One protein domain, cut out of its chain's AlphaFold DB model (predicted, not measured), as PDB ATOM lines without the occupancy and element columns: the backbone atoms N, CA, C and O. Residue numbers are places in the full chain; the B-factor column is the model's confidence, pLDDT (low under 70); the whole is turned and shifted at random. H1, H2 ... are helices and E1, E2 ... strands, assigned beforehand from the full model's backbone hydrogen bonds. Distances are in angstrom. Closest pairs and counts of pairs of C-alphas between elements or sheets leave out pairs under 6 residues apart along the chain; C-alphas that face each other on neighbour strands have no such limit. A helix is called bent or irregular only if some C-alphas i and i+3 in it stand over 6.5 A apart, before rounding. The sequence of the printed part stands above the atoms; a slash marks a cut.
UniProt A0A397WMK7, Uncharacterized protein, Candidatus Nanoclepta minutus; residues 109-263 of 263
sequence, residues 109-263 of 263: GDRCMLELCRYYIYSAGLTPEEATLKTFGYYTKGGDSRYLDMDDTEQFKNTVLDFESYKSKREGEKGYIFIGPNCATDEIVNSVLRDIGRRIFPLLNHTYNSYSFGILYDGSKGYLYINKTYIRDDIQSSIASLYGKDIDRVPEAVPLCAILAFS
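What this domain is: This is residues 109 to 263 of the 263 residues of an uncharacterized protein of Candidatus Nanoclepta minutus (UniProt A0A397WMK7). A short helix, H6, lies in the middle of three others, H1, H2 and H5, which pack crosswise on it, and a tiny two-stranded sheet, E1 and E2, leads straight into it. The long helix H4 packs on the first residues of H1, while H3 stands off near H4 and touches no helix; long loops before and after H3 and after H4 make much of the outline. The 155 printed residues hold six named helices and two named strands, in the order H1 H2 H3 H4 E1 H5 E2 H6; the sheet, order E1 - E2, is antiparallel and the class is mostly helix. The whole is compact, with a radius of gyration of the C-alphas of 14.7 A and spans of 45 by 39 by 28 A.

How they stand to each other: Begin at H1, residues 109 to 123, and go on to H2, residues 128 to 136: they form a helical hairpin, opposite ways at 36 degrees, only just a steep tilt, with C-alphas 120 and 131 closest at 5.2 A. H3, residues 153 to 166, is close to but not clearly touching H4, residues 187 to 203; their closest C-alphas, of Lys 157 and Asn 190, are 6.6 A apart. H1 touches H4 with residues 109 to 110 alone, C-alphas 110 and 192 being closest at 5.0 A. E1, residues 224 to 227, and E2, residues 253 to 255, are antiparallel neighbours at 134 degrees; look for N 226 and O 254 at 2.8 A, and N 254 and O 226 at 2.9 A. H6, residues 256 to 262, touches H1 about perpendicular at 82 degrees, the C-alphas of Arg 118 and Ala 261 being closest at 4.9 A. It touches H2 at 76 degrees, about perpendicular, closest at C-alphas 132 and 257, 5.0 A. H5, residues 233 to 243, touches H6, with C-alphas 239 and 258 closest at 6.4 A. Every O i to N i+4 pair is within hydrogen-bond range in H1, H2 and H3, against 11 of 13 in H4, 4 of 7 in H5 and 2 of 3 in H6.

Where its parts are: Find C-alpha 109 at (-11.272, 3.320, -11.008); from there H1 runs 19.9 A. H2 spans 11.7 A, H3 20.2 A. H4 starts at C-alpha 187, (-4.847, 6.263, -1.575), and runs 25.2 A; it is irregular, but only just, with C-alphas 199 and 202 6.8 A apart. E1 spans 10.3 A, H5 15.1 A, E2 6.3 A and H6 10.5 A, ending at C-alpha 262, (-10.028, -9.664, -21.954).

The domain as a whole: The two C-alphas farthest apart, of Asn 182 and Asp 246, are 45.2 A apart. The printed part has no cut and ends at the chain's last residue. The links H2 to H3, H3 to H4 and H4 to E1 are long. Mean pLDDT of the printed part is 75.7, and 47 residues are under 70, among them 140 to 151, 168 to 186 and 206 to 214.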
ATOM      1  N   GLY A 109     -12.436   2.962 -10.192       86.56
ATOM      2  CA  GLY A 109     -11.272   3.320 -11.008       86.56
ATOM      3  C   GLY A 109     -10.644   2.134 -11.754       86.56
ATOM      4  O   GLY A 109     -10.223   2.284 -12.897       86.56
ATOM      5  N   ASP A 110     -10.668   0.931 -11.179       88.19
ATOM      6  CA  ASP A 110     -10.265  -0.314 -11.848       88.19
ATOM      7  C   ASP A 110     -11.173  -0.632 -13.047       88.19
ATOM      8  O   ASP A 110     -10.688  -0.988 -14.124       88.19
ATOM      9  N   ARG A 111     -12.489  -0.414 -12.902       91.19
ATOM     10  CA  ARG A 111     -13.428  -0.508 -14.026       91.19
ATOM     11  C   ARG A 111     -13.112   0.528 -15.094       91.19
ATOM     12  O   ARG A 111     -13.175   0.200 -16.274       91.19
ATOM     13  N   CYS A 112     -12.724   1.736 -14.704       91.56
ATOM     14  CA  CYS A 112     -12.288   2.737 -15.665       91.56
ATOM     15  C   CYS A 112     -11.065   2.300 -16.470       91.56
ATOM     16  O   CYS A 112     -11.068   2.457 -17.687       91.56
ATOM     17  N   MET A 113     -10.053   1.700 -15.841       91.25
ATOM     18  CA  MET A 113      -8.876   1.219 -16.576       91.25
ATOM     19  C   MET A 113      -9.223   0.104 -17.569       91.25
ATOM     20  O   MET A 113      -8.738   0.120 -18.699       91.25
ATOM     21  N   LEU A 114     -10.117  -0.817 -17.190       92.88
ATOM     22  CA  LEU A 114     -10.644  -1.853 -18.087       92.88
ATOM     23  C   LEU A 114     -11.328  -1.245 -19.321       92.88
ATOM     24  O   LEU A 114     -11.011  -1.606 -20.456       92.88
ATOM     25  N   GLU A 115     -12.252  -0.309 -19.104       92.94
ATOM     26  CA  GLU A 115     -13.017   0.329 -20.182       92.94
ATOM     27  C   GLU A 115     -12.123   1.166 -21.100       92.94
ATOM     28  O   GLU A 115     -12.300   1.137 -22.316       92.94
ATOM     29  N   LEU A 116     -11.118   1.849 -20.548       92.94
ATOM     30  CA  LEU A 116     -10.135   2.588 -21.339       92.94
ATOM     31  C   LEU A 116      -9.289   1.652 -22.207       92.94
ATOM     32  O   LEU A 116      -9.165   1.901 -23.405       92.94
ATOM     33  N   CYS A 117      -8.772   0.549 -21.656       94.12
ATOM     34  CA  CYS A 117      -8.036  -0.443 -22.442       94.12
ATOM     35  C   CYS A 117      -8.894  -1.012 -23.584       94.12
ATOM     36  O   CYS A 117      -8.438  -1.072 -24.727       94.12
ATOM     37  N   ARG A 118     -10.153  -1.378 -23.304       94.75
ATOM     38  CA  ARG A 118     -11.092  -1.889 -24.317       94.75
ATOM     39  C   ARG A 118     -11.414  -0.846 -25.380       94.75
ATOM     40  O   ARG A 118     -11.403  -1.168 -26.565       94.75
ATOM     41  N   TYR A 119     -11.677   0.392 -24.979       94.44
ATOM     42  CA  TYR A 119     -11.930   1.491 -25.903       94.44
ATOM     43  C   TYR A 119     -10.736   1.719 -26.831       94.44
ATOM     44  O   TYR A 119     -10.904   1.744 -28.049       94.44
ATOM     45  N   TYR A 120      -9.526   1.830 -26.281       93.56
ATOM     46  CA  TYR A 120      -8.342   2.108 -27.085       93.56
ATOM     47  C   TYR A 120      -8.014   0.976 -28.061       93.56
ATOM     48  O   TYR A 120      -7.719   1.257 -29.220       93.56
ATOM     49  N   ILE A 121      -8.140  -0.283 -27.640       94.75
ATOM     50  CA  ILE A 121      -7.873  -1.434 -28.511       94.75
ATOM     51  C   ILE A 121      -8.984  -1.604 -29.553       94.75
ATOM     52  O   ILE A 121      -8.722  -1.609 -30.753       94.75
ATOM     53  N   TYR A 122     -10.239  -1.729 -29.118       94.00
ATOM     54  CA  TYR A 122     -11.322  -2.159 -30.006       94.00
ATOM     55  C   TYR A 122     -12.008  -1.014 -30.749       94.00
ATOM     56  O   TYR A 122     -12.464  -1.210 -31.871       94.00
ATOM     57  N   SER A 123     -12.116   0.168 -30.135       94.06
ATOM     58  CA  SER A 123     -12.817   1.315 -30.736       94.06
ATOM     59  C   SER A 123     -11.860   2.283 -31.427       94.06
ATOM     60  O   SER A 123     -12.155   2.749 -32.524       94.06
ATOM     61  N   ALA A 124     -10.713   2.583 -30.809       92.94
ATOM     62  CA  ALA A 124      -9.708   3.474 -31.391       92.94
ATOM     63  C   ALA A 124      -8.692   2.746 -32.291       92.94
ATOM     64  O   ALA A 124      -7.937   3.410 -32.996       92.94
ATOM     65  N   GLY A 125      -8.686   1.406 -32.291       93.25
ATOM     66  CA  GLY A 125      -7.832   0.594 -33.161       93.25
ATOM     67  C   GLY A 125      -6.342   0.657 -32.818       93.25
ATOM     68  O   GLY A 125      -5.516   0.436 -33.700       93.25
ATOM     69  N   LEU A 126      -6.002   0.995 -31.573       92.75
ATOM     70  CA  LEU A 126      -4.620   1.063 -31.102       92.75
ATOM     71  C   LEU A 126      -4.073  -0.330 -30.788       92.75
ATOM     72  O   LEU A 126      -4.825  -1.241 -30.422       92.75
ATOM     73  N   THR A 127      -2.751  -0.491 -30.863       92.50
ATOM     74  CA  THR A 127      -2.119  -1.726 -30.382       92.50
ATOM     75  C   THR A 127      -2.223  -1.830 -28.855       92.50
ATOM     76  O   THR A 127      -2.427  -0.822 -28.168       92.50
ATOM     77  N   PRO A 128      -2.067  -3.029 -28.264       93.12
ATOM     78  CA  PRO A 128      -2.118  -3.168 -26.810       93.12
ATOM     79  C   PRO A 128      -1.031  -2.370 -26.072       93.12
ATOM     80  O   PRO A 128      -1.266  -1.901 -24.956       93.12
ATOM     81  N   GLU A 129       0.136  -2.170 -26.687       89.62
ATOM     82  CA  GLU A 129       1.211  -1.298 -26.200       89.62
ATOM     83  C   GLU A 129       0.750   0.162 -26.155       89.62
ATOM     84  O   GLU A 129       0.809   0.804 -25.106       89.62
ATOM     85  N   GLU A 130       0.229   0.677 -27.271       88.38
ATOM     86  CA  GLU A 130      -0.275   2.050 -27.379       88.38
ATOM     87  C   GLU A 130      -1.442   2.300 -26.419       88.38
ATOM     88  O   GLU A 130      -1.491   3.332 -25.746       88.38
ATOM     89  N   ALA A 131      -2.357   1.338 -26.295       91.44
ATOM     90  CA  ALA A 131      -3.456   1.390 -25.341       91.44
ATOM     91  C   ALA A 131      -2.952   1.410 -23.891       91.44
ATOM     92  O   ALA A 131      -3.480   2.161 -23.070       91.44
ATOM     93  N   THR A 132      -1.911   0.636 -23.570       89.38
ATOM     94  CA  THR A 132      -1.294   0.645 -22.234       89.38
ATOM     95  C   THR A 132      -0.664   2.001 -21.936       89.38
ATOM     96  O   THR A 132      -0.883   2.551 -20.860       89.38
ATOM     97  N   LEU A 133       0.045   2.589 -22.900       84.25
ATOM     98  CA  LEU A 133       0.623   3.927 -22.770       84.25
ATOM     99  C   LEU A 133      -0.444   5.008 -22.586       84.25
ATOM    100  O   LEU A 133      -0.293   5.887 -21.741       84.25
ATOM    101  N   LYS A 134      -1.548   4.939 -23.334       84.56
ATOM    102  CA  LYS A 134      -2.666   5.878 -23.178       84.56
ATOM    103  C   LYS A 134      -3.361   5.717 -21.830       84.56
ATOM    104  O   LYS A 134      -3.710   6.720 -21.221       84.56
ATOM    105  N   THR A 135      -3.548   4.486 -21.359       87.25
ATOM    106  CA  THR A 135      -4.272   4.218 -20.110       87.25
ATOM    107  C   THR A 135      -3.426   4.512 -18.873       87.25
ATOM    108  O   THR A 135      -3.892   5.183 -17.959       87.25
ATOM    109  N   PHE A 136      -2.172   4.062 -18.842       82.00
ATOM    110  CA  PHE A 136      -1.316   4.093 -17.649       82.00
ATOM    111  C   PHE A 136      -0.211   5.153 -17.724       82.00
ATOM    112  O   PHE A 136       0.229   5.668 -16.696       82.00
ATOM    113  N   GLY A 137       0.145   5.600 -18.927       78.81
ATOM    114  CA  GLY A 137       1.185   6.597 -19.176       78.81
ATOM    115  C   GLY A 137       2.478   5.988 -19.706       78.81
ATOM    116  O   GLY A 137       2.668   4.773 -19.687       78.81
ATOM    117  N   TYR A 138       3.366   6.861 -20.182       72.94
ATOM    118  CA  TYR A 138       4.718   6.501 -20.601       72.94
ATOM    119  C   TYR A 138       5.686   6.586 -19.425       72.94
ATOM    120  O   TYR A 138       5.612   7.507 -18.610       72.94
ATOM    121  N   TYR A 139       6.643   5.669 -19.363       71.56
ATOM    122  CA  TYR A 139       7.639   5.609 -18.298       71.56
ATOM    123  C   TYR A 139       9.048   5.815 -18.868       71.56
ATOM    124  O   TYR A 139       9.390   5.344 -19.953       71.56
ATOM    125  N   THR A 140       9.873   6.580 -18.151       64.81
ATOM    126  CA  THR A 140      11.230   6.935 -18.583       64.81
ATOM    127  C   THR A 140      12.226   5.811 -18.333       64.81
ATOM    128  O   THR A 140      12.212   5.159 -17.290       64.81
ATOM    129  N   LYS A 141      13.146   5.639 -19.287       58.16
ATOM    130  CA  LYS A 141      14.117   4.541 -19.461       58.16
ATOM    131  C   LYS A 141      15.060   4.219 -18.273       58.16
ATOM    132  O   LYS A 141      15.961   3.410 -18.438       58.16
ATOM    133  N   GLY A 142      14.907   4.846 -17.107       56.12
ATOM    134  CA  GLY A 142      15.838   4.756 -15.974       56.12
ATOM    135  C   GLY A 142      15.438   3.835 -14.816       56.12
ATOM    136  O   GLY A 142      16.130   3.858 -13.805       56.12
ATOM    137  N   GLY A 143      14.339   3.080 -14.911       56.50
ATOM    138  CA  GLY A 143      13.918   2.159 -13.848       56.50
ATOM    139  C   GLY A 143      14.272   0.706 -14.164       56.50
ATOM    140  O   GLY A 143      13.975   0.233 -15.262       56.50
ATOM    141  N   ASP A 144      14.864   0.004 -13.195       59.84
ATOM    142  CA  ASP A 144      14.938  -1.460 -13.209       59.84
ATOM    143  C   ASP A 144      13.529  -2.057 -13.159       59.84
ATOM    144  O   ASP A 144      12.605  -1.464 -12.590       59.84
ATOM    145  N   SER A 145      13.360  -3.256 -13.720       61.44
ATOM    146  CA  SER A 145      12.113  -3.998 -13.566       61.44
ATOM    147  C   SER A 145      11.830  -4.274 -12.099       61.44
ATOM    148  O   SER A 145      12.581  -4.980 -11.429       61.44
ATOM    149  N   ARG A 146      10.724  -3.712 -11.602       64.88
ATOM    150  CA  ARG A 146      10.221  -3.963 -10.252       64.88
ATOM    151  C   ARG A 146       8.966  -4.814 -10.298       64.88
ATOM    152  O   ARG A 146       8.205  -4.773 -11.261       64.88
ATOM    153  N   TYR A 147       8.780  -5.582  -9.235       67.00
ATOM    154  CA  TYR A 147       7.627  -6.443  -9.027       67.00
ATOM    155  C   TYR A 147       6.643  -5.729  -8.104       67.00
ATOM    156  O   TYR A 147       7.027  -5.317  -7.012       67.00
ATOM    157  N   LEU A 148       5.384  -5.607  -8.523       65.12
ATOM    158  CA  LEU A 148       4.285  -5.241  -7.626       65.12
ATOM    159  C   LEU A 148       3.839  -6.478  -6.851       65.12
ATOM    160  O   LEU A 148       2.998  -7.224  -7.341       65.12
ATOM    161  N   ASP A 149       4.412  -6.684  -5.665       65.44
ATOM    162  CA  ASP A 149       3.844  -7.613  -4.685       65.44
ATOM    163  C   ASP A 149       2.564  -6.990  -4.118       65.44
ATOM    164  O   ASP A 149       2.584  -5.848  -3.667       65.44
ATOM    165  N   MET A 150       1.442  -7.696  -4.226       63.19
ATOM    166  CA  MET A 150       0.117  -7.196  -3.849       63.19
ATOM    167  C   MET A 150      -0.338  -7.685  -2.473       63.19
ATOM    168  O   MET A 150      -1.317  -7.146  -1.945       63.19
ATOM    169  N   ASP A 151       0.357  -8.672  -1.902       64.19
ATOM    170  CA  ASP A 151       0.053  -9.240  -0.589       64.19
ATOM    171  C   ASP A 151       0.743  -8.440   0.528       64.19
ATOM    172  O   ASP A 151       0.164  -8.241   1.602       64.19
ATOM    173  N   ASP A 152       1.926  -7.879   0.258       70.81
ATOM    174  CA  ASP A 152       2.569  -6.897   1.132       70.81
ATOM    175  C   ASP A 152       2.089  -5.477   0.785       70.81
ATOM    176  O   ASP A 152       2.543  -4.841  -0.163       70.81
ATOM    177  N   THR A 153       1.152  -4.953   1.580       67.31
ATOM    178  CA  THR A 153       0.545  -3.628   1.347       67.31
ATOM    179  C   THR A 153       1.562  -2.482   1.415       67.31
ATOM    180  O   THR A 153       1.385  -1.465   0.736       67.31
ATOM    181  N   GLU A 154       2.620  -2.613   2.217       72.44
ATOM    182  CA  GLU A 154       3.656  -1.586   2.343       72.44
ATOM    183  C   GLU A 154       4.608  -1.637   1.148       72.44
ATOM    184  O   GLU A 154       4.863  -0.609   0.514       72.44
ATOM    185  N   GLN A 155       5.061  -2.835   0.772       70.69
ATOM    186  CA  GLN A 155       5.860  -3.037  -0.434       70.69
ATOM    187  C   GLN A 155       5.094  -2.625  -1.692       70.69
ATOM    188  O   GLN A 155       5.659  -1.944  -2.549       70.69
ATOM    189  N   PHE A 156       3.808  -2.969  -1.786       68.06
ATOM    190  CA  PHE A 156       2.915  -2.550  -2.860       68.06
ATOM    191  C   PHE A 156       2.901  -1.029  -2.985       68.06
ATOM    192  O   PHE A 156       3.201  -0.486  -4.048       68.06
ATOM    193  N   LYS A 157       2.607  -0.334  -1.878       70.44
ATOM    194  CA  LYS A 157       2.553   1.128  -1.835       70.44
ATOM    195  C   LYS A 157       3.881   1.736  -2.276       70.44
ATOM    196  O   LYS A 157       3.886   2.586  -3.159       70.44
ATOM    197  N   ASN A 158       4.999   1.279  -1.716       72.62
ATOM    198  CA  ASN A 158       6.326   1.780  -2.078       72.62
ATOM    199  C   ASN A 158       6.640   1.538  -3.560       72.62
ATOM    200  O   ASN A 158       7.155   2.421  -4.237       72.62
ATOM    201  N   THR A 159       6.245   0.382  -4.089       70.81
ATOM    202  CA  THR A 159       6.453   0.036  -5.496       70.81
ATOM    203  C   THR A 159       5.619   0.913  -6.430       70.81
ATOM    204  O   THR A 159       6.130   1.374  -7.447       70.81
ATOM    205  N   VAL A 160       4.357   1.201  -6.090       69.19
ATOM    206  CA  VAL A 160       3.523   2.152  -6.846       69.19
ATOM    207  C   VAL A 160       4.150   3.546  -6.846       69.19
ATOM    208  O   VAL A 160       4.205   4.189  -7.892       69.19
ATOM    209  N   LEU A 161       4.667   4.006  -5.705       72.12
ATOM    210  CA  LEU A 161       5.322   5.313  -5.607       72.12
ATOM    211  C   LEU A 161       6.600   5.392  -6.435       72.12
ATOM    212  O   LEU A 161       6.807   6.376  -7.150       72.12
ATOM    213  N   ASP A 162       7.415   4.342  -6.397       73.12
ATOM    214  CA  ASP A 162       8.582   4.224  -7.262       73.12
ATOM    215  C   ASP A 162       8.158   4.253  -8.737       73.12
ATOM    216  O   ASP A 162       8.743   4.995  -9.527       73.12
ATOM    217  N   PHE A 163       7.096   3.531  -9.115       70.31
ATOM    218  CA  PHE A 163       6.586   3.530 -10.487       70.31
ATOM    219  C   PHE A 163       6.116   4.896 -10.969       70.31
ATOM    220  O   PHE A 163       6.488   5.325 -12.066       70.31
ATOM    221  N   GLU A 164       5.351   5.608 -10.150       72.06
ATOM    222  CA  GLU A 164       4.905   6.965 -10.459       72.06
ATOM    223  C   GLU A 164       6.085   7.940 -10.572       72.06
ATOM    224  O   GLU A 164       6.048   8.865 -11.388       72.06
ATOM    225  N   SER A 165       7.172   7.714  -9.825       71.06
ATOM    226  CA  SER A 165       8.394   8.519  -9.938       71.06
ATOM    227  C   SER A 165       9.091   8.370 -11.299       71.06
ATOM    228  O   SER A 165       9.698   9.327 -11.784       71.06
ATOM    229  N   TYR A 166       8.961   7.206 -11.954       70.12
ATOM    230  CA  TYR A 166       9.558   6.932 -13.265       70.12
ATOM    231  C   TYR A 166       8.706   7.403 -14.442       70.12
ATOM    232  O   TYR A 166       9.205   7.463 -15.574       70.12
ATOM    233  N   LYS A 167       7.435   7.739 -14.209       71.81
ATOM    234  CA  LYS A 167       6.511   8.174 -15.254       71.81
ATOM    235  C   LYS A 167       7.025   9.442 -15.932       71.81
ATOM    236  O   LYS A 167       7.349  10.443 -15.290       71.81
ATOM    237  N   SER A 168       7.115   9.401 -17.256       64.75
ATOM    238  CA  SER A 168       7.481  10.566 -18.043       64.75
ATOM    239  C   SER A 168       6.357  11.579 -17.966       64.75
ATOM    240  O   SER A 168       5.245  11.340 -18.424       64.75
ATOM    241  N   LYS A 169       6.659  12.737 -17.389       60.78
ATOM    242  CA  LYS A 169       5.719  13.855 -17.286       60.78
ATOM    243  C   LYS A 169       5.777  14.734 -18.537       60.78
ATOM    244  O   LYS A 169       5.776  15.953 -18.428       60.78
ATOM    245  N   ARG A 170       5.934  14.124 -19.718       49.94
ATOM    246  CA  ARG A 170       5.950  14.869 -20.982       49.94
ATOM    247  C   ARG A 170       4.567  15.456 -21.234       49.94
ATOM    248  O   ARG A 170       3.548  14.788 -21.056       49.94
ATOM    249  N   GLU A 171       4.567  16.715 -21.648       42.47
ATOM    250  CA  GLU A 171       3.375  17.490 -21.963       42.47
ATOM    251  C   GLU A 171       2.475  16.710 -22.944       42.47
ATOM    252  O   GLU A 171       2.904  16.317 -24.029       42.47
ATOM    253  N   GLY A 172       1.231  16.431 -22.538       47.19
ATOM    254  CA  GLY A 172       0.222  15.757 -23.367       47.19
ATOM    255  C   GLY A 172      -0.006  14.259 -23.110       47.19
ATOM    256  O   GLY A 172      -1.034  13.735 -23.546       47.19
ATOM    257  N   GLU A 173       0.857  13.564 -22.361       53.69
ATOM    258  CA  GLU A 173       0.658  12.144 -22.023       53.69
ATOM    259  C   GLU A 173      -0.095  11.977 -20.693       53.69
ATOM    260  O   GLU A 173       0.474  11.883 -19.607       53.69
ATOM    261  N   LYS A 174      -1.428  11.931 -20.783       57.03
ATOM    262  CA  LYS A 174      -2.326  11.713 -19.641       57.03
ATOM    263  C   LYS A 174      -2.506  10.220 -19.378       57.03
ATOM    264  O   LYS A 174      -3.555   9.671 -19.680       57.03
ATOM    265  N   GLY A 175      -1.499   9.547 -18.829       59.44
ATOM    266  CA  GLY A 175      -1.787   8.255 -18.203       59.44
ATOM    267  C   GLY A 175      -2.779   8.480 -17.056       59.44
ATOM    268  O   GLY A 175      -2.488   9.298 -16.185       59.44
ATOM    269  N   TYR A 176      -3.917   7.790 -17.057       68.81
ATOM    270  CA  TYR A 176      -5.064   8.013 -16.160       68.81
ATOM    271  C   TYR A 176      -4.908   7.385 -14.768       68.81
ATOM    272  O   TYR A 176      -5.831   7.423 -13.961       68.81
ATOM    273  N   ILE A 177      -3.729   6.843 -14.479       68.00
ATOM    274  CA  ILE A 177      -3.232   6.613 -13.127       68.00
ATOM    275  C   ILE A 177      -2.044   7.552 -12.969       68.00
ATOM    276  O   ILE A 177      -0.962   7.253 -13.457       68.00
ATOM    277  N   PHE A 178      -2.271   8.755 -12.452       64.19
ATOM    278  CA  PHE A 178      -1.215   9.746 -12.262       64.19
ATOM    279  C   PHE A 178      -1.343  10.369 -10.889       64.19
ATOM    280  O   PHE A 178      -2.408  10.875 -10.531       64.19
ATOM    281  N   ILE A 179      -0.230  10.383 -10.169       62.38
ATOM    282  CA  ILE A 179      -0.101  11.112  -8.922       62.38
ATOM    283  C   ILE A 179       0.533  12.484  -9.197       62.38
ATOM    284  O   ILE A 179       1.676  12.592  -9.656       62.38
ATOM    285  N   GLY A 180      -0.216  13.550  -8.895       56.78
ATOM    286  CA  GLY A 180       0.266  14.928  -8.982       56.78
ATOM    287  C   GLY A 180       1.563  15.184  -8.196       56.78
ATOM    288  O   GLY A 180       1.874  14.479  -7.229       56.78
ATOM    289  N   PRO A 181       2.367  16.191  -8.592       53.62
ATOM    290  CA  PRO A 181       3.537  16.586  -7.812       53.62
ATOM    291  C   PRO A 181       3.129  16.916  -6.366       53.62
ATOM    292  O   PRO A 181       2.108  17.559  -6.146       53.62
ATOM    293  N   ASN A 182       3.951  16.492  -5.399       56.56
ATOM    294  CA  ASN A 182       3.727  16.634  -3.950       56.56
ATOM    295  C   ASN A 182       2.587  15.785  -3.352       56.56
ATOM    296  O   ASN A 182       2.225  15.994  -2.198       56.56
ATOM    297  N   CYS A 183       2.075  14.793  -4.084       62.88
ATOM    298  CA  CYS A 183       0.973  13.945  -3.628       62.88
ATOM    299  C   CYS A 183       1.334  12.457  -3.530       62.88
ATOM    300  O   CYS A 183       0.538  11.614  -3.915       62.88
ATOM    301  N   ALA A 184       2.508  12.106  -2.994       53.75
ATOM    302  CA  ALA A 184       3.034  10.731  -2.910       53.75
ATOM    303  C   ALA A 184       2.197   9.726  -2.069       53.75
ATOM    304  O   ALA A 184       2.711   8.716  -1.604       53.75
ATOM    305  N   THR A 185       0.922   9.996  -1.809       57.31
ATOM    306  CA  THR A 185       0.024   9.201  -0.970       57.31
ATOM    307  C   THR A 185      -1.421   9.280  -1.467       57.31
ATOM    308  O   THR A 185      -2.337   9.343  -0.655       57.31
ATOM    309  N   ASP A 186      -1.651   9.288  -2.786       68.19
ATOM    310  CA  ASP A 186      -3.015   9.148  -3.313       68.19
ATOM    311  C   ASP A 186      -3.514   7.713  -3.060       68.19
ATOM    312  O   ASP A 186      -3.118   6.742  -3.715       68.19
ATOM    313  N   GLU A 187      -4.341   7.560  -2.028       72.06
ATOM    314  CA  GLU A 187      -4.847   6.263  -1.575       72.06
ATOM    315  C   GLU A 187      -5.789   5.628  -2.596       72.06
ATOM    316  O   GLU A 187      -5.937   4.402  -2.635       72.06
ATOM    317  N   ILE A 188      -6.396   6.443  -3.459       75.19
ATOM    318  CA  ILE A 188      -7.349   5.970  -4.452       75.19
ATOM    319  C   ILE A 188      -6.603   5.351  -5.629       75.19
ATOM    320  O   ILE A 188      -6.959   4.251  -6.049       75.19
ATOM    321  N   VAL A 189      -5.513   5.971  -6.090       75.62
ATOM    322  CA  VAL A 189      -4.603   5.364  -7.081       75.62
ATOM    323  C   VAL A 189      -4.072   4.011  -6.594       75.62
ATOM    324  O   VAL A 189      -4.125   3.022  -7.332       75.62
ATOM    325  N   ASN A 190      -3.638   3.937  -5.332       76.25
ATOM    326  CA  ASN A 190      -3.184   2.682  -4.732       76.25
ATOM    327  C   ASN A 190      -4.294   1.619  -4.725       76.25
ATOM    328  O   ASN A 190      -4.042   0.464  -5.070       76.25
ATOM    329  N   SER A 191      -5.532   1.993  -4.378       78.81
ATOM    330  CA  SER A 191      -6.654   1.049  -4.426       78.81
ATOM    331  C   SER A 191      -6.918   0.549  -5.842       78.81
ATOM    332  O   SER A 191      -7.081  -0.652  -6.024       78.81
ATOM    333  N   VAL A 192      -6.900   1.431  -6.845       83.50
ATOM    334  CA  VAL A 192      -7.138   1.058  -8.249       83.50
ATOM    335  C   VAL A 192      -6.121   0.029  -8.732       83.50
ATOM    336  O   VAL A 192      -6.513  -0.995  -9.289       83.50
ATOM    337  N   LEU A 193      -4.827   0.256  -8.493       80.12
ATOM    338  CA  LEU A 193      -3.783  -0.690  -8.900       80.12
ATOM    339  C   LEU A 193      -3.894  -2.028  -8.158       80.12
ATOM    340  O   LEU A 193      -3.703  -3.083  -8.764       80.12
ATOM    341  N   ARG A 194      -4.257  -2.004  -6.871       78.69
ATOM    342  CA  ARG A 194      -4.487  -3.223  -6.084       78.69
ATOM    343  C   ARG A 194      -5.675  -4.012  -6.626       78.69
ATOM    344  O   ARG A 194      -5.607  -5.233  -6.729       78.69
ATOM    345  N   ASP A 195      -6.754  -3.329  -6.986       84.06
ATOM    346  CA  ASP A 195      -7.967  -3.967  -7.492       84.06
ATOM    347  C   ASP A 195      -7.768  -4.505  -8.920       84.06
ATOM    348  O   ASP A 195      -8.204  -5.616  -9.219       84.06
ATOM    349  N   ILE A 196      -7.007  -3.803  -9.772       84.12
ATOM    350  CA  ILE A 196      -6.496  -4.333 -11.054       84.12
ATOM    351  C   ILE A 196      -5.697  -5.614 -10.824       84.12
ATOM    352  O   ILE A 196      -5.916  -6.626 -11.488       84.12
ATOM    353  N   GLY A 197      -4.805  -5.582  -9.843       78.44
ATOM    354  CA  GLY A 197      -4.010  -6.719  -9.435       78.44
ATOM    355  C   GLY A 197      -4.824  -7.945  -9.044       78.44
ATOM    356  O   GLY A 197      -4.659  -9.023  -9.615       78.44
ATOM    357  N   ARG A 198      -5.785  -7.759  -8.137       79.19
ATOM    358  CA  ARG A 198      -6.729  -8.800  -7.701       79.19
ATOM    359  C   ARG A 198      -7.554  -9.383  -8.845       79.19
ATOM    360  O   ARG A 198      -7.935 -10.546  -8.770       79.19
ATOM    361  N   ARG A 199      -7.843  -8.605  -9.892       82.12
ATOM    362  CA  ARG A 199      -8.543  -9.095 -11.091       82.12
ATOM    363  C   ARG A 199      -7.657  -9.957 -11.977       82.12
ATOM    364  O   ARG A 199      -8.140 -10.929 -12.544       82.12
ATOM    365  N   ILE A 200      -6.383  -9.601 -12.098       80.38
ATOM    366  CA  ILE A 200      -5.418 -10.344 -12.908       80.38
ATOM    367  C   ILE A 200      -4.922 -11.592 -12.163       80.38
ATOM    368  O   ILE A 200      -4.566 -12.573 -12.803       80.38
ATOM    369  N   PHE A 201      -4.958 -11.622 -10.829       77.69
ATOM    370  CA  PHE A 201      -4.446 -12.752 -10.046       77.69
ATOM    371  C   PHE A 201      -4.980 -14.125 -10.489       77.69
ATOM    372  O   PHE A 201      -4.177 -14.990 -10.834       77.69
ATOM    373  N   PRO A 202      -6.303 -14.342 -10.603       78.19
ATOM    374  CA  PRO A 202      -6.857 -15.651 -10.964       78.19
ATOM    375  C   PRO A 202      -6.596 -16.057 -12.426       78.19
ATOM    376  O   PRO A 202      -6.882 -17.185 -12.833       78.19
ATOM    377  N   LEU A 203      -6.120 -15.110 -13.235       79.06
ATOM    378  CA  LEU A 203      -5.880 -15.253 -14.663       79.06
ATOM    379  C   LEU A 203      -4.476 -15.822 -14.958       79.06
ATOM    380  O   LEU A 203      -4.232 -16.357 -16.038       79.06
ATOM    381  N   LEU A 204      -3.555 -15.773 -13.999       75.62
ATOM    382  CA  LEU A 204      -2.167 -16.195 -14.186       75.62
ATOM    383  C   LEU A 204      -1.947 -17.676 -13.819       75.62
ATOM    384  O   LEU A 204      -2.729 -18.289 -13.092       75.62
ATOM    385  N   ASN A 205      -0.925 -18.300 -14.416       70.25
ATOM    386  CA  ASN A 205      -0.652 -19.736 -14.314       70.25
ATOM    387  C   ASN A 205       0.253 -20.040 -13.111       70.25
ATOM    388  O   ASN A 205       1.470 -19.861 -13.170       70.25
ATOM    389  N   HIS A 206      -0.325 -20.531 -12.016       61.25
ATOM    390  CA  HIS A 206       0.399 -20.826 -10.775       61.25
ATOM    391  C   HIS A 206       1.147 -22.171 -10.816       61.25
ATOM    392  O   HIS A 206       0.837 -23.088 -10.061       61.25
ATOM    393  N   THR A 207       2.174 -22.290 -11.665       47.94
ATOM    394  CA  THR A 207       3.114 -23.435 -11.590       47.94
ATOM    395  C   THR A 207       4.203 -23.227 -10.523       47.94
ATOM    396  O   THR A 207       4.965 -24.140 -10.218       47.94
ATOM    397  N   TYR A 208       4.269 -22.045  -9.904       44.75
ATOM    398  CA  TYR A 208       5.214 -21.738  -8.836       44.75
ATOM    399  C   TYR A 208       4.462 -21.328  -7.570       44.75
ATOM    400  O   TYR A 208       3.664 -20.396  -7.589       44.75
ATOM    401  N   ASN A 209       4.766 -22.004  -6.458       43.41
ATOM    402  CA  ASN A 209       4.332 -21.693  -5.085       43.41
ATOM    403  C   ASN A 209       4.803 -20.309  -4.573       43.41
ATOM    404  O   ASN A 209       4.803 -20.060  -3.368       43.41
ATOM    405  N   SER A 210       5.253 -19.416  -5.453       45.88
ATOM    406  CA  SER A 210       5.562 -18.033  -5.123       45.88
ATOM    407  C   SER A 210       4.328 -17.184  -5.405       45.88
ATOM    408  O   SER A 210       3.942 -16.997  -6.557       45.88
ATOM    409  N   TYR A 211       3.735 -16.662  -4.337       46.75
ATOM    410  CA  TYR A 211       2.584 -15.755  -4.328       46.75
ATOM    411  C   TYR A 211       2.829 -14.409  -5.045       46.75
ATOM    412  O   TYR A 211       1.943 -13.567  -5.103       46.75
ATOM    413  N   SER A 212       4.002 -14.209  -5.645       50.91
ATOM    414  CA  SER A 212       4.391 -12.989  -6.335       50.91
ATOM    415  C   SER A 212       4.336 -13.161  -7.858       50.91
ATOM    416  O   SER A 212       5.252 -13.699  -8.478       50.91
ATOM    417  N   PHE A 213       3.287 -12.645  -8.497       52.88
ATOM    418  CA  PHE A 213       3.441 -12.126  -9.858       52.88
ATOM    419  C   PHE A 213       3.487 -10.606  -9.785       52.88
ATOM    420  O   PHE A 213       2.788  -9.988  -8.989       52.88
ATOM    421  N   GLY A 214       4.323 -10.003 -10.623       59.00
ATOM    422  CA  GLY A 214       4.418  -8.555 -10.726       59.00
ATOM    423  C   GLY A 214       3.761  -8.064 -12.005       59.00
ATOM    424  O   GLY A 214       3.955  -8.649 -13.071       59.00
ATOM    425  N   ILE A 215       3.051  -6.940 -11.918       70.69
ATOM    426  CA  ILE A 215       3.028  -6.010 -13.047       70.69
ATOM    427  C   ILE A 215       4.450  -5.459 -13.132       70.69
ATOM    428  O   ILE A 215       4.949  -4.858 -12.180       70.69
ATOM    429  N   LEU A 216       5.115  -5.752 -14.241       74.44
ATOM    430  CA  LEU A 216       6.490  -5.376 -14.494       74.44
ATOM    431  C   LEU A 216       6.537  -4.077 -15.282       74.44
ATOM    432  O   LEU A 216       5.651  -3.732 -16.064       74.44
ATOM    433  N   TYR A 217       7.653  -3.396 -15.106       69.88
ATOM    434  CA  TYR A 217       8.069  -2.294 -15.946       69.88
ATOM    435  C   TYR A 217       9.432  -2.621 -16.531       69.88
ATOM    436  O   TYR A 217      10.255  -3.252 -15.884       69.88
ATOM    437  N   ASP A 218       9.699  -2.194 -17.750       65.44
ATOM    438  CA  ASP A 218      11.031  -2.232 -18.333       65.44
ATOM    439  C   ASP A 218      11.209  -0.907 -19.059       65.44
ATOM    440  O   ASP A 218      10.433  -0.572 -19.962       65.44
ATOM    441  N   GLY A 219      12.230  -0.146 -18.664       64.88
ATOM    442  CA  GLY A 219      12.569   1.120 -19.300       64.88
ATOM    443  C   GLY A 219      12.819   1.007 -20.802       64.88
ATOM    444  O   GLY A 219      12.597   1.974 -21.531       64.88
ATOM    445  N   SER A 220      13.223  -0.165 -21.295       69.12
ATOM    446  CA  SER A 220      13.361  -0.448 -22.723       69.12
ATOM    447  C   SER A 220      12.017  -0.495 -23.460       69.12
ATOM    448  O   SER A 220      11.966  -0.165 -24.646       69.12
ATOM    449  N   LYS A 221      10.939  -0.866 -22.760       73.19
ATOM    450  CA  LYS A 221       9.578  -1.005 -23.297       73.19
ATOM    451  C   LYS A 221       8.746   0.256 -23.087       73.19
ATOM    452  O   LYS A 221       7.961   0.616 -23.956       73.19
ATOM    453  N   GLY A 222       8.943   0.956 -21.970       75.56
ATOM    454  CA  GLY A 222       8.288   2.236 -21.675       75.56
ATOM    455  C   GLY A 222       6.827   2.133 -21.215       75.56
ATOM    456  O   GLY A 222       6.188   3.170 -21.057       75.56
ATOM    457  N   TYR A 223       6.306   0.920 -20.982       79.50
ATOM    458  CA  TYR A 223       4.936   0.642 -20.526       79.50
ATOM    459  C   TYR A 223       4.885  -0.502 -19.494       79.50
ATOM    460  O   TYR A 223       5.847  -1.260 -19.348       79.50
ATOM    461  N   LEU A 224       3.752  -0.631 -18.788       83.25
ATOM    462  CA  LEU A 224       3.482  -1.719 -17.835       83.25
ATOM    463  C   LEU A 224       3.127  -3.029 -18.553       83.25
ATOM    464  O   LEU A 224       2.271  -3.041 -19.440       83.25
ATOM    465  N   TYR A 225       3.725  -4.147 -18.151       85.69
ATOM    466  CA  TYR A 225       3.522  -5.442 -18.803       85.69
ATOM    467  C   TYR A 225       3.556  -6.618 -17.820       85.69
ATOM    468  O   TYR A 225       3.940  -6.473 -16.664       85.69
ATOM    469  N   ILE A 226       3.165  -7.801 -18.289       84.38
ATOM    470  CA  ILE A 226       3.332  -9.083 -17.592       84.38
ATOM    471  C   ILE A 226       4.129 -10.013 -18.501       84.38
ATOM    472  O   ILE A 226       3.925 -10.021 -19.716       84.38
ATOM    473  N   ASN A 227       5.066 -10.779 -17.936       84.19
ATOM    474  CA  ASN A 227       5.792 -11.763 -18.734       84.19
ATOM    475  C   ASN A 227       4.819 -12.854 -19.209       84.19
ATOM    476  O   ASN A 227       4.076 -13.423 -18.408       84.19
ATOM    477  N   LYS A 228       4.849 -13.154 -20.509       84.19
ATOM    478  CA  LYS A 228       4.065 -14.202 -21.168       84.19
ATOM    479  C   LYS A 228       4.128 -15.533 -20.418       84.19
ATOM    480  O   LYS A 228       3.108 -16.200 -20.315       84.19
ATOM    481  N   THR A 229       5.279 -15.884 -19.839       82.31
ATOM    482  CA  THR A 229       5.477 -17.138 -19.088       82.31
ATOM    483  C   THR A 229       4.590 -17.279 -17.847       82.31
ATOM    484  O   THR A 229       4.366 -18.399 -17.393       82.31
ATOM    485  N   TYR A 230       4.062 -16.177 -17.307       80.69
ATOM    486  CA  TYR A 230       3.148 -16.190 -16.161       80.69
ATOM    487  C   TYR A 230       1.676 -16.284 -16.560       80.69
ATOM    488  O   TYR A 230       0.815 -16.468 -15.701       80.69
ATOM    489  N   ILE A 231       1.353 -16.140 -17.840       81.88
ATOM    490  CA  ILE A 231      -0.023 -16.084 -18.319       81.88
ATOM    491  C   ILE A 231      -0.498 -17.506 -18.634       81.88
ATOM    492  O   ILE A 231       0.239 -18.307 -19.200       81.88
ATOM    493  N   ARG A 232      -1.737 -17.845 -18.260       82.88
ATOM    494  CA  ARG A 232      -2.336 -19.143 -18.614       82.88
ATOM    495  C   ARG A 232      -2.479 -19.297 -20.123       82.88
ATOM    496  O   ARG A 232      -2.849 -18.338 -20.796       82.88
ATOM    497  N   ASP A 233      -2.328 -20.523 -20.619       83.38
ATOM    498  CA  ASP A 233      -2.494 -20.851 -22.043       83.38
ATOM    499  C   ASP A 233      -3.845 -20.380 -22.612       83.38
ATOM    500  O   ASP A 233      -3.894 -19.859 -23.726       83.38
ATOM    501  N   ASP A 234      -4.933 -20.476 -21.837       82.19
ATOM    502  CA  ASP A 234      -6.266 -19.986 -22.234       82.19
ATOM    503  C   ASP A 234      -6.273 -18.472 -22.500       82.19
ATOM    504  O   ASP A 234      -6.872 -17.975 -23.459       82.19
ATOM    505  N   ILE A 235      -5.574 -17.717 -21.652       86.56
ATOM    506  CA  ILE A 235      -5.464 -16.266 -21.783       86.56
ATOM    507  C   ILE A 235      -4.507 -15.925 -22.899       86.56
ATOM    508  O   ILE A 235      -4.830 -15.060 -23.704       86.56
ATOM    509  N   GLN A 236      -3.383 -16.634 -22.996       86.88
ATOM    510  CA  GLN A 236      -2.428 -16.491 -24.086       86.88
ATOM    511  C   GLN A 236      -3.104 -16.706 -25.449       86.88
ATOM    512  O   GLN A 236      -2.904 -15.930 -26.383       86.88
ATOM    513  N   SER A 237      -3.973 -17.710 -25.542       86.19
ATOM    514  CA  SER A 237      -4.790 -17.985 -26.726       86.19
ATOM    515  C   SER A 237      -5.795 -16.863 -27.001       86.19
ATOM    516  O   SER A 237      -5.989 -16.470 -28.150       86.19
ATOM    517  N   SER A 238      -6.399 -16.297 -25.954       86.62
ATOM    518  CA  SER A 238      -7.337 -15.173 -26.079       86.62
ATOM    519  C   SER A 238      -6.639 -13.900 -26.572       86.62
ATOM    520  O   SER A 238      -7.086 -13.284 -27.545       86.62
ATOM    521  N   ILE A 239      -5.487 -13.547 -25.986       90.06
ATOM    522  CA  ILE A 239      -4.695 -12.371 -26.381       90.06
ATOM    523  C   ILE A 239      -4.052 -12.525 -27.758       90.06
ATOM    524  O   ILE A 239      -3.843 -11.515 -28.424       90.06
ATOM    525  N   ALA A 240      -3.795 -13.749 -28.237       89.12
ATOM    526  CA  ALA A 240      -3.259 -13.987 -29.580       89.12
ATOM    527  C   ALA A 240      -4.136 -13.365 -30.679       89.12
ATOM    528  O   ALA A 240      -3.635 -12.946 -31.723       89.12
ATOM    529  N   SER A 241      -5.444 -13.233 -30.438       87.94
ATOM    530  CA  SER A 241      -6.354 -12.546 -31.357       87.94
ATOM    531  C   SER A 241      -5.986 -11.073 -31.594       87.94
ATOM    532  O   SER A 241      -6.133 -10.612 -32.726       87.94
ATOM    533  N   LEU A 242      -5.413 -10.373 -30.602       89.62
ATOM    534  CA  LEU A 242      -4.930  -8.989 -30.748       89.62
ATOM    535  C   LEU A 242      -3.676  -8.884 -31.624       89.62
ATOM    536  O   LEU A 242      -3.387  -7.811 -32.144       89.62
ATOM    537  N   TYR A 243      -2.951  -9.991 -31.812       87.56
ATOM    538  CA  TYR A 243      -1.695 -10.054 -32.571       87.56
ATOM    539  C   TYR A 243      -1.814 -10.871 -33.873       87.56
ATOM    540  O   TYR A 243      -0.815 -11.156 -34.538       87.56
ATOM    541  N   GLY A 244      -3.037 -11.227 -34.283       76.56
ATOM    542  CA  GLY A 244      -3.292 -11.919 -35.552       76.56
ATOM    543  C   GLY A 244      -3.494 -13.435 -35.453       76.56
ATOM    544  O   GLY A 244      -3.096 -14.150 -36.367       76.56
ATOM    545  N   LYS A 245      -4.150 -13.910 -34.384       73.00
ATOM    546  CA  LYS A 245      -4.585 -15.306 -34.117       73.00
ATOM    547  C   LYS A 245      -3.474 -16.344 -33.913       73.00
ATOM    548  O   LYS A 245      -3.783 -17.470 -33.542       73.00
ATOM    549  N   ASP A 246      -2.219 -15.975 -34.125       75.81
ATOM    550  CA  ASP A 246      -1.058 -16.837 -33.928       75.81
ATOM    551  C   ASP A 246      -0.450 -16.602 -32.537       75.81
ATOM    552  O   ASP A 246      -0.062 -15.484 -32.189       75.81
ATOM    553  N   ILE A 247      -0.398 -17.657 -31.726       72.31
ATOM    554  CA  ILE A 247       0.056 -17.595 -30.334       72.31
ATOM    555  C   ILE A 247       1.557 -17.285 -30.213       72.31
ATOM    556  O   ILE A 247       2.002 -16.705 -29.213       72.31
ATOM    557  N   ASP A 248       2.331 -17.589 -31.255       81.56
ATOM    558  CA  ASP A 248       3.759 -17.284 -31.322       81.56
ATOM    559  C   ASP A 248       4.012 -15.785 -31.528       81.56
ATOM    560  O   ASP A 248       5.098 -15.289 -31.235       81.56
ATOM    561  N   ARG A 249       2.984 -15.028 -31.937       82.44
ATOM    562  CA  ARG A 249       3.051 -13.565 -32.073       82.44
ATOM    563  C   ARG A 249       2.802 -12.806 -30.780       82.44
ATOM    564  O   ARG A 249       3.051 -11.605 -30.740       82.44
ATOM    565  N   VAL A 250       2.317 -13.473 -29.732       87.50
ATOM    566  CA  VAL A 250       2.182 -12.843 -28.415       87.50
ATOM    567  C   VAL A 250       3.587 -12.506 -27.899       87.50
ATOM    568  O   VAL A 250       4.394 -13.436 -27.752       87.50
ATOM    569  N   PRO A 251       3.888 -11.224 -27.607       88.88
ATOM    570  CA  PRO A 251       5.211 -10.807 -27.159       88.88
ATOM    571  C   PRO A 251       5.538 -11.381 -25.779       88.88
ATOM    572  O   PRO A 251       4.645 -11.637 -24.976       88.88
ATOM    573  N   GLU A 252       6.827 -11.545 -25.475       86.94
ATOM    574  CA  GLU A 252       7.270 -11.976 -24.141       86.94
ATOM    575  C   GLU A 252       6.859 -10.970 -23.053       86.94
ATOM    576  O   GLU A 252       6.438 -11.359 -21.970       86.94
ATOM    577  N   ALA A 253       6.910  -9.673 -23.364       86.56
ATOM    578  CA  ALA A 253       6.406  -8.603 -22.512       86.56
ATOM    579  C   ALA A 253       4.975  -8.228 -22.928       86.56
ATOM    580  O   ALA A 253       4.782  -7.340 -23.761       86.56
ATOM    581  N   VAL A 254       3.976  -8.913 -22.368       90.00
ATOM    582  CA  VAL A 254       2.560  -8.714 -22.708       90.00
ATOM    583  C   VAL A 254       2.039  -7.428 -22.058       90.00
ATOM    584  O   VAL A 254       1.985  -7.364 -20.829       90.00
ATOM    585  N   PRO A 255       1.629  -6.404 -22.832       91.00
ATOM    586  CA  PRO A 255       1.156  -5.134 -22.284       91.00
ATOM    587  C   PRO A 255      -0.054  -5.317 -21.366       91.00
ATOM    588  O   PRO A 255      -0.943  -6.120 -21.654       91.00
ATOM    589  N   LEU A 256      -0.130  -4.535 -20.289       89.94
ATOM    590  CA  LEU A 256      -1.189  -4.675 -19.287       89.94
ATOM    591  C   LEU A 256      -2.598  -4.516 -19.888       89.94
ATOM    592  O   LEU A 256      -3.501  -5.276 -19.538       89.94
ATOM    593  N   CYS A 257      -2.787  -3.597 -20.847       92.94
ATOM    594  CA  CYS A 257      -4.076  -3.464 -21.533       92.94
ATOM    595  C   CYS A 257      -4.441  -4.668 -22.402       92.94
ATOM    596  O   CYS A 257      -5.631  -4.889 -22.609       92.94
ATOM    597  N   ALA A 258      -3.471  -5.462 -22.875       92.94
ATOM    598  CA  ALA A 258      -3.786  -6.709 -23.565       92.94
ATOM    599  C   ALA A 258      -4.555  -7.634 -22.622       92.94
ATOM    600  O   ALA A 258      -5.577  -8.166 -23.009       92.94
ATOM    601  N   ILE A 259      -4.114  -7.763 -21.370       90.88
ATOM    602  CA  ILE A 259      -4.717  -8.652 -20.367       90.88
ATOM    603  C   ILE A 259      -6.061  -8.095 -19.890       90.88
ATOM    604  O   ILE A 259      -7.069  -8.801 -19.885       90.88
ATOM    605  N   LEU A 260      -6.089  -6.804 -19.554       91.00
ATOM    606  CA  LEU A 260      -7.281  -6.129 -19.039       91.00
ATOM    607  C   LEU A 260      -8.425  -6.058 -20.053       91.00
ATOM    608  O   LEU A 260      -9.592  -6.146 -19.682       91.00
ATOM    609  N   ALA A 261      -8.122  -5.930 -21.345       88.94
ATOM    610  CA  ALA A 261      -9.167  -5.910 -22.359       88.94
ATOM    611  C   ALA A 261      -9.957  -7.229 -22.432       88.94
ATOM    612  O   ALA A 261     -11.116  -7.194 -22.854       88.94
ATOM    613  N   PHE A 262      -9.369  -8.352 -21.994       79.44
ATOM    614  CA  PHE A 262     -10.028  -9.664 -21.954       79.44
ATOM    615  C   PHE A 262     -10.593 -10.064 -20.593       79.44
ATOM    616  O   PHE A 262     -11.487 -10.908 -20.567       79.44
ATOM    617  N   SER A 263     -10.089  -9.498 -19.492       70.12
ATOM    618  CA  SER A 263     -10.607  -9.769 -18.141       70.12
ATOM    619  C   SER A 263     -12.014  -9.225 -17.905       70.12
ATOM    620  O   SER A 263     -12.390  -8.235 -18.581       70.12
TER     621      SER A 263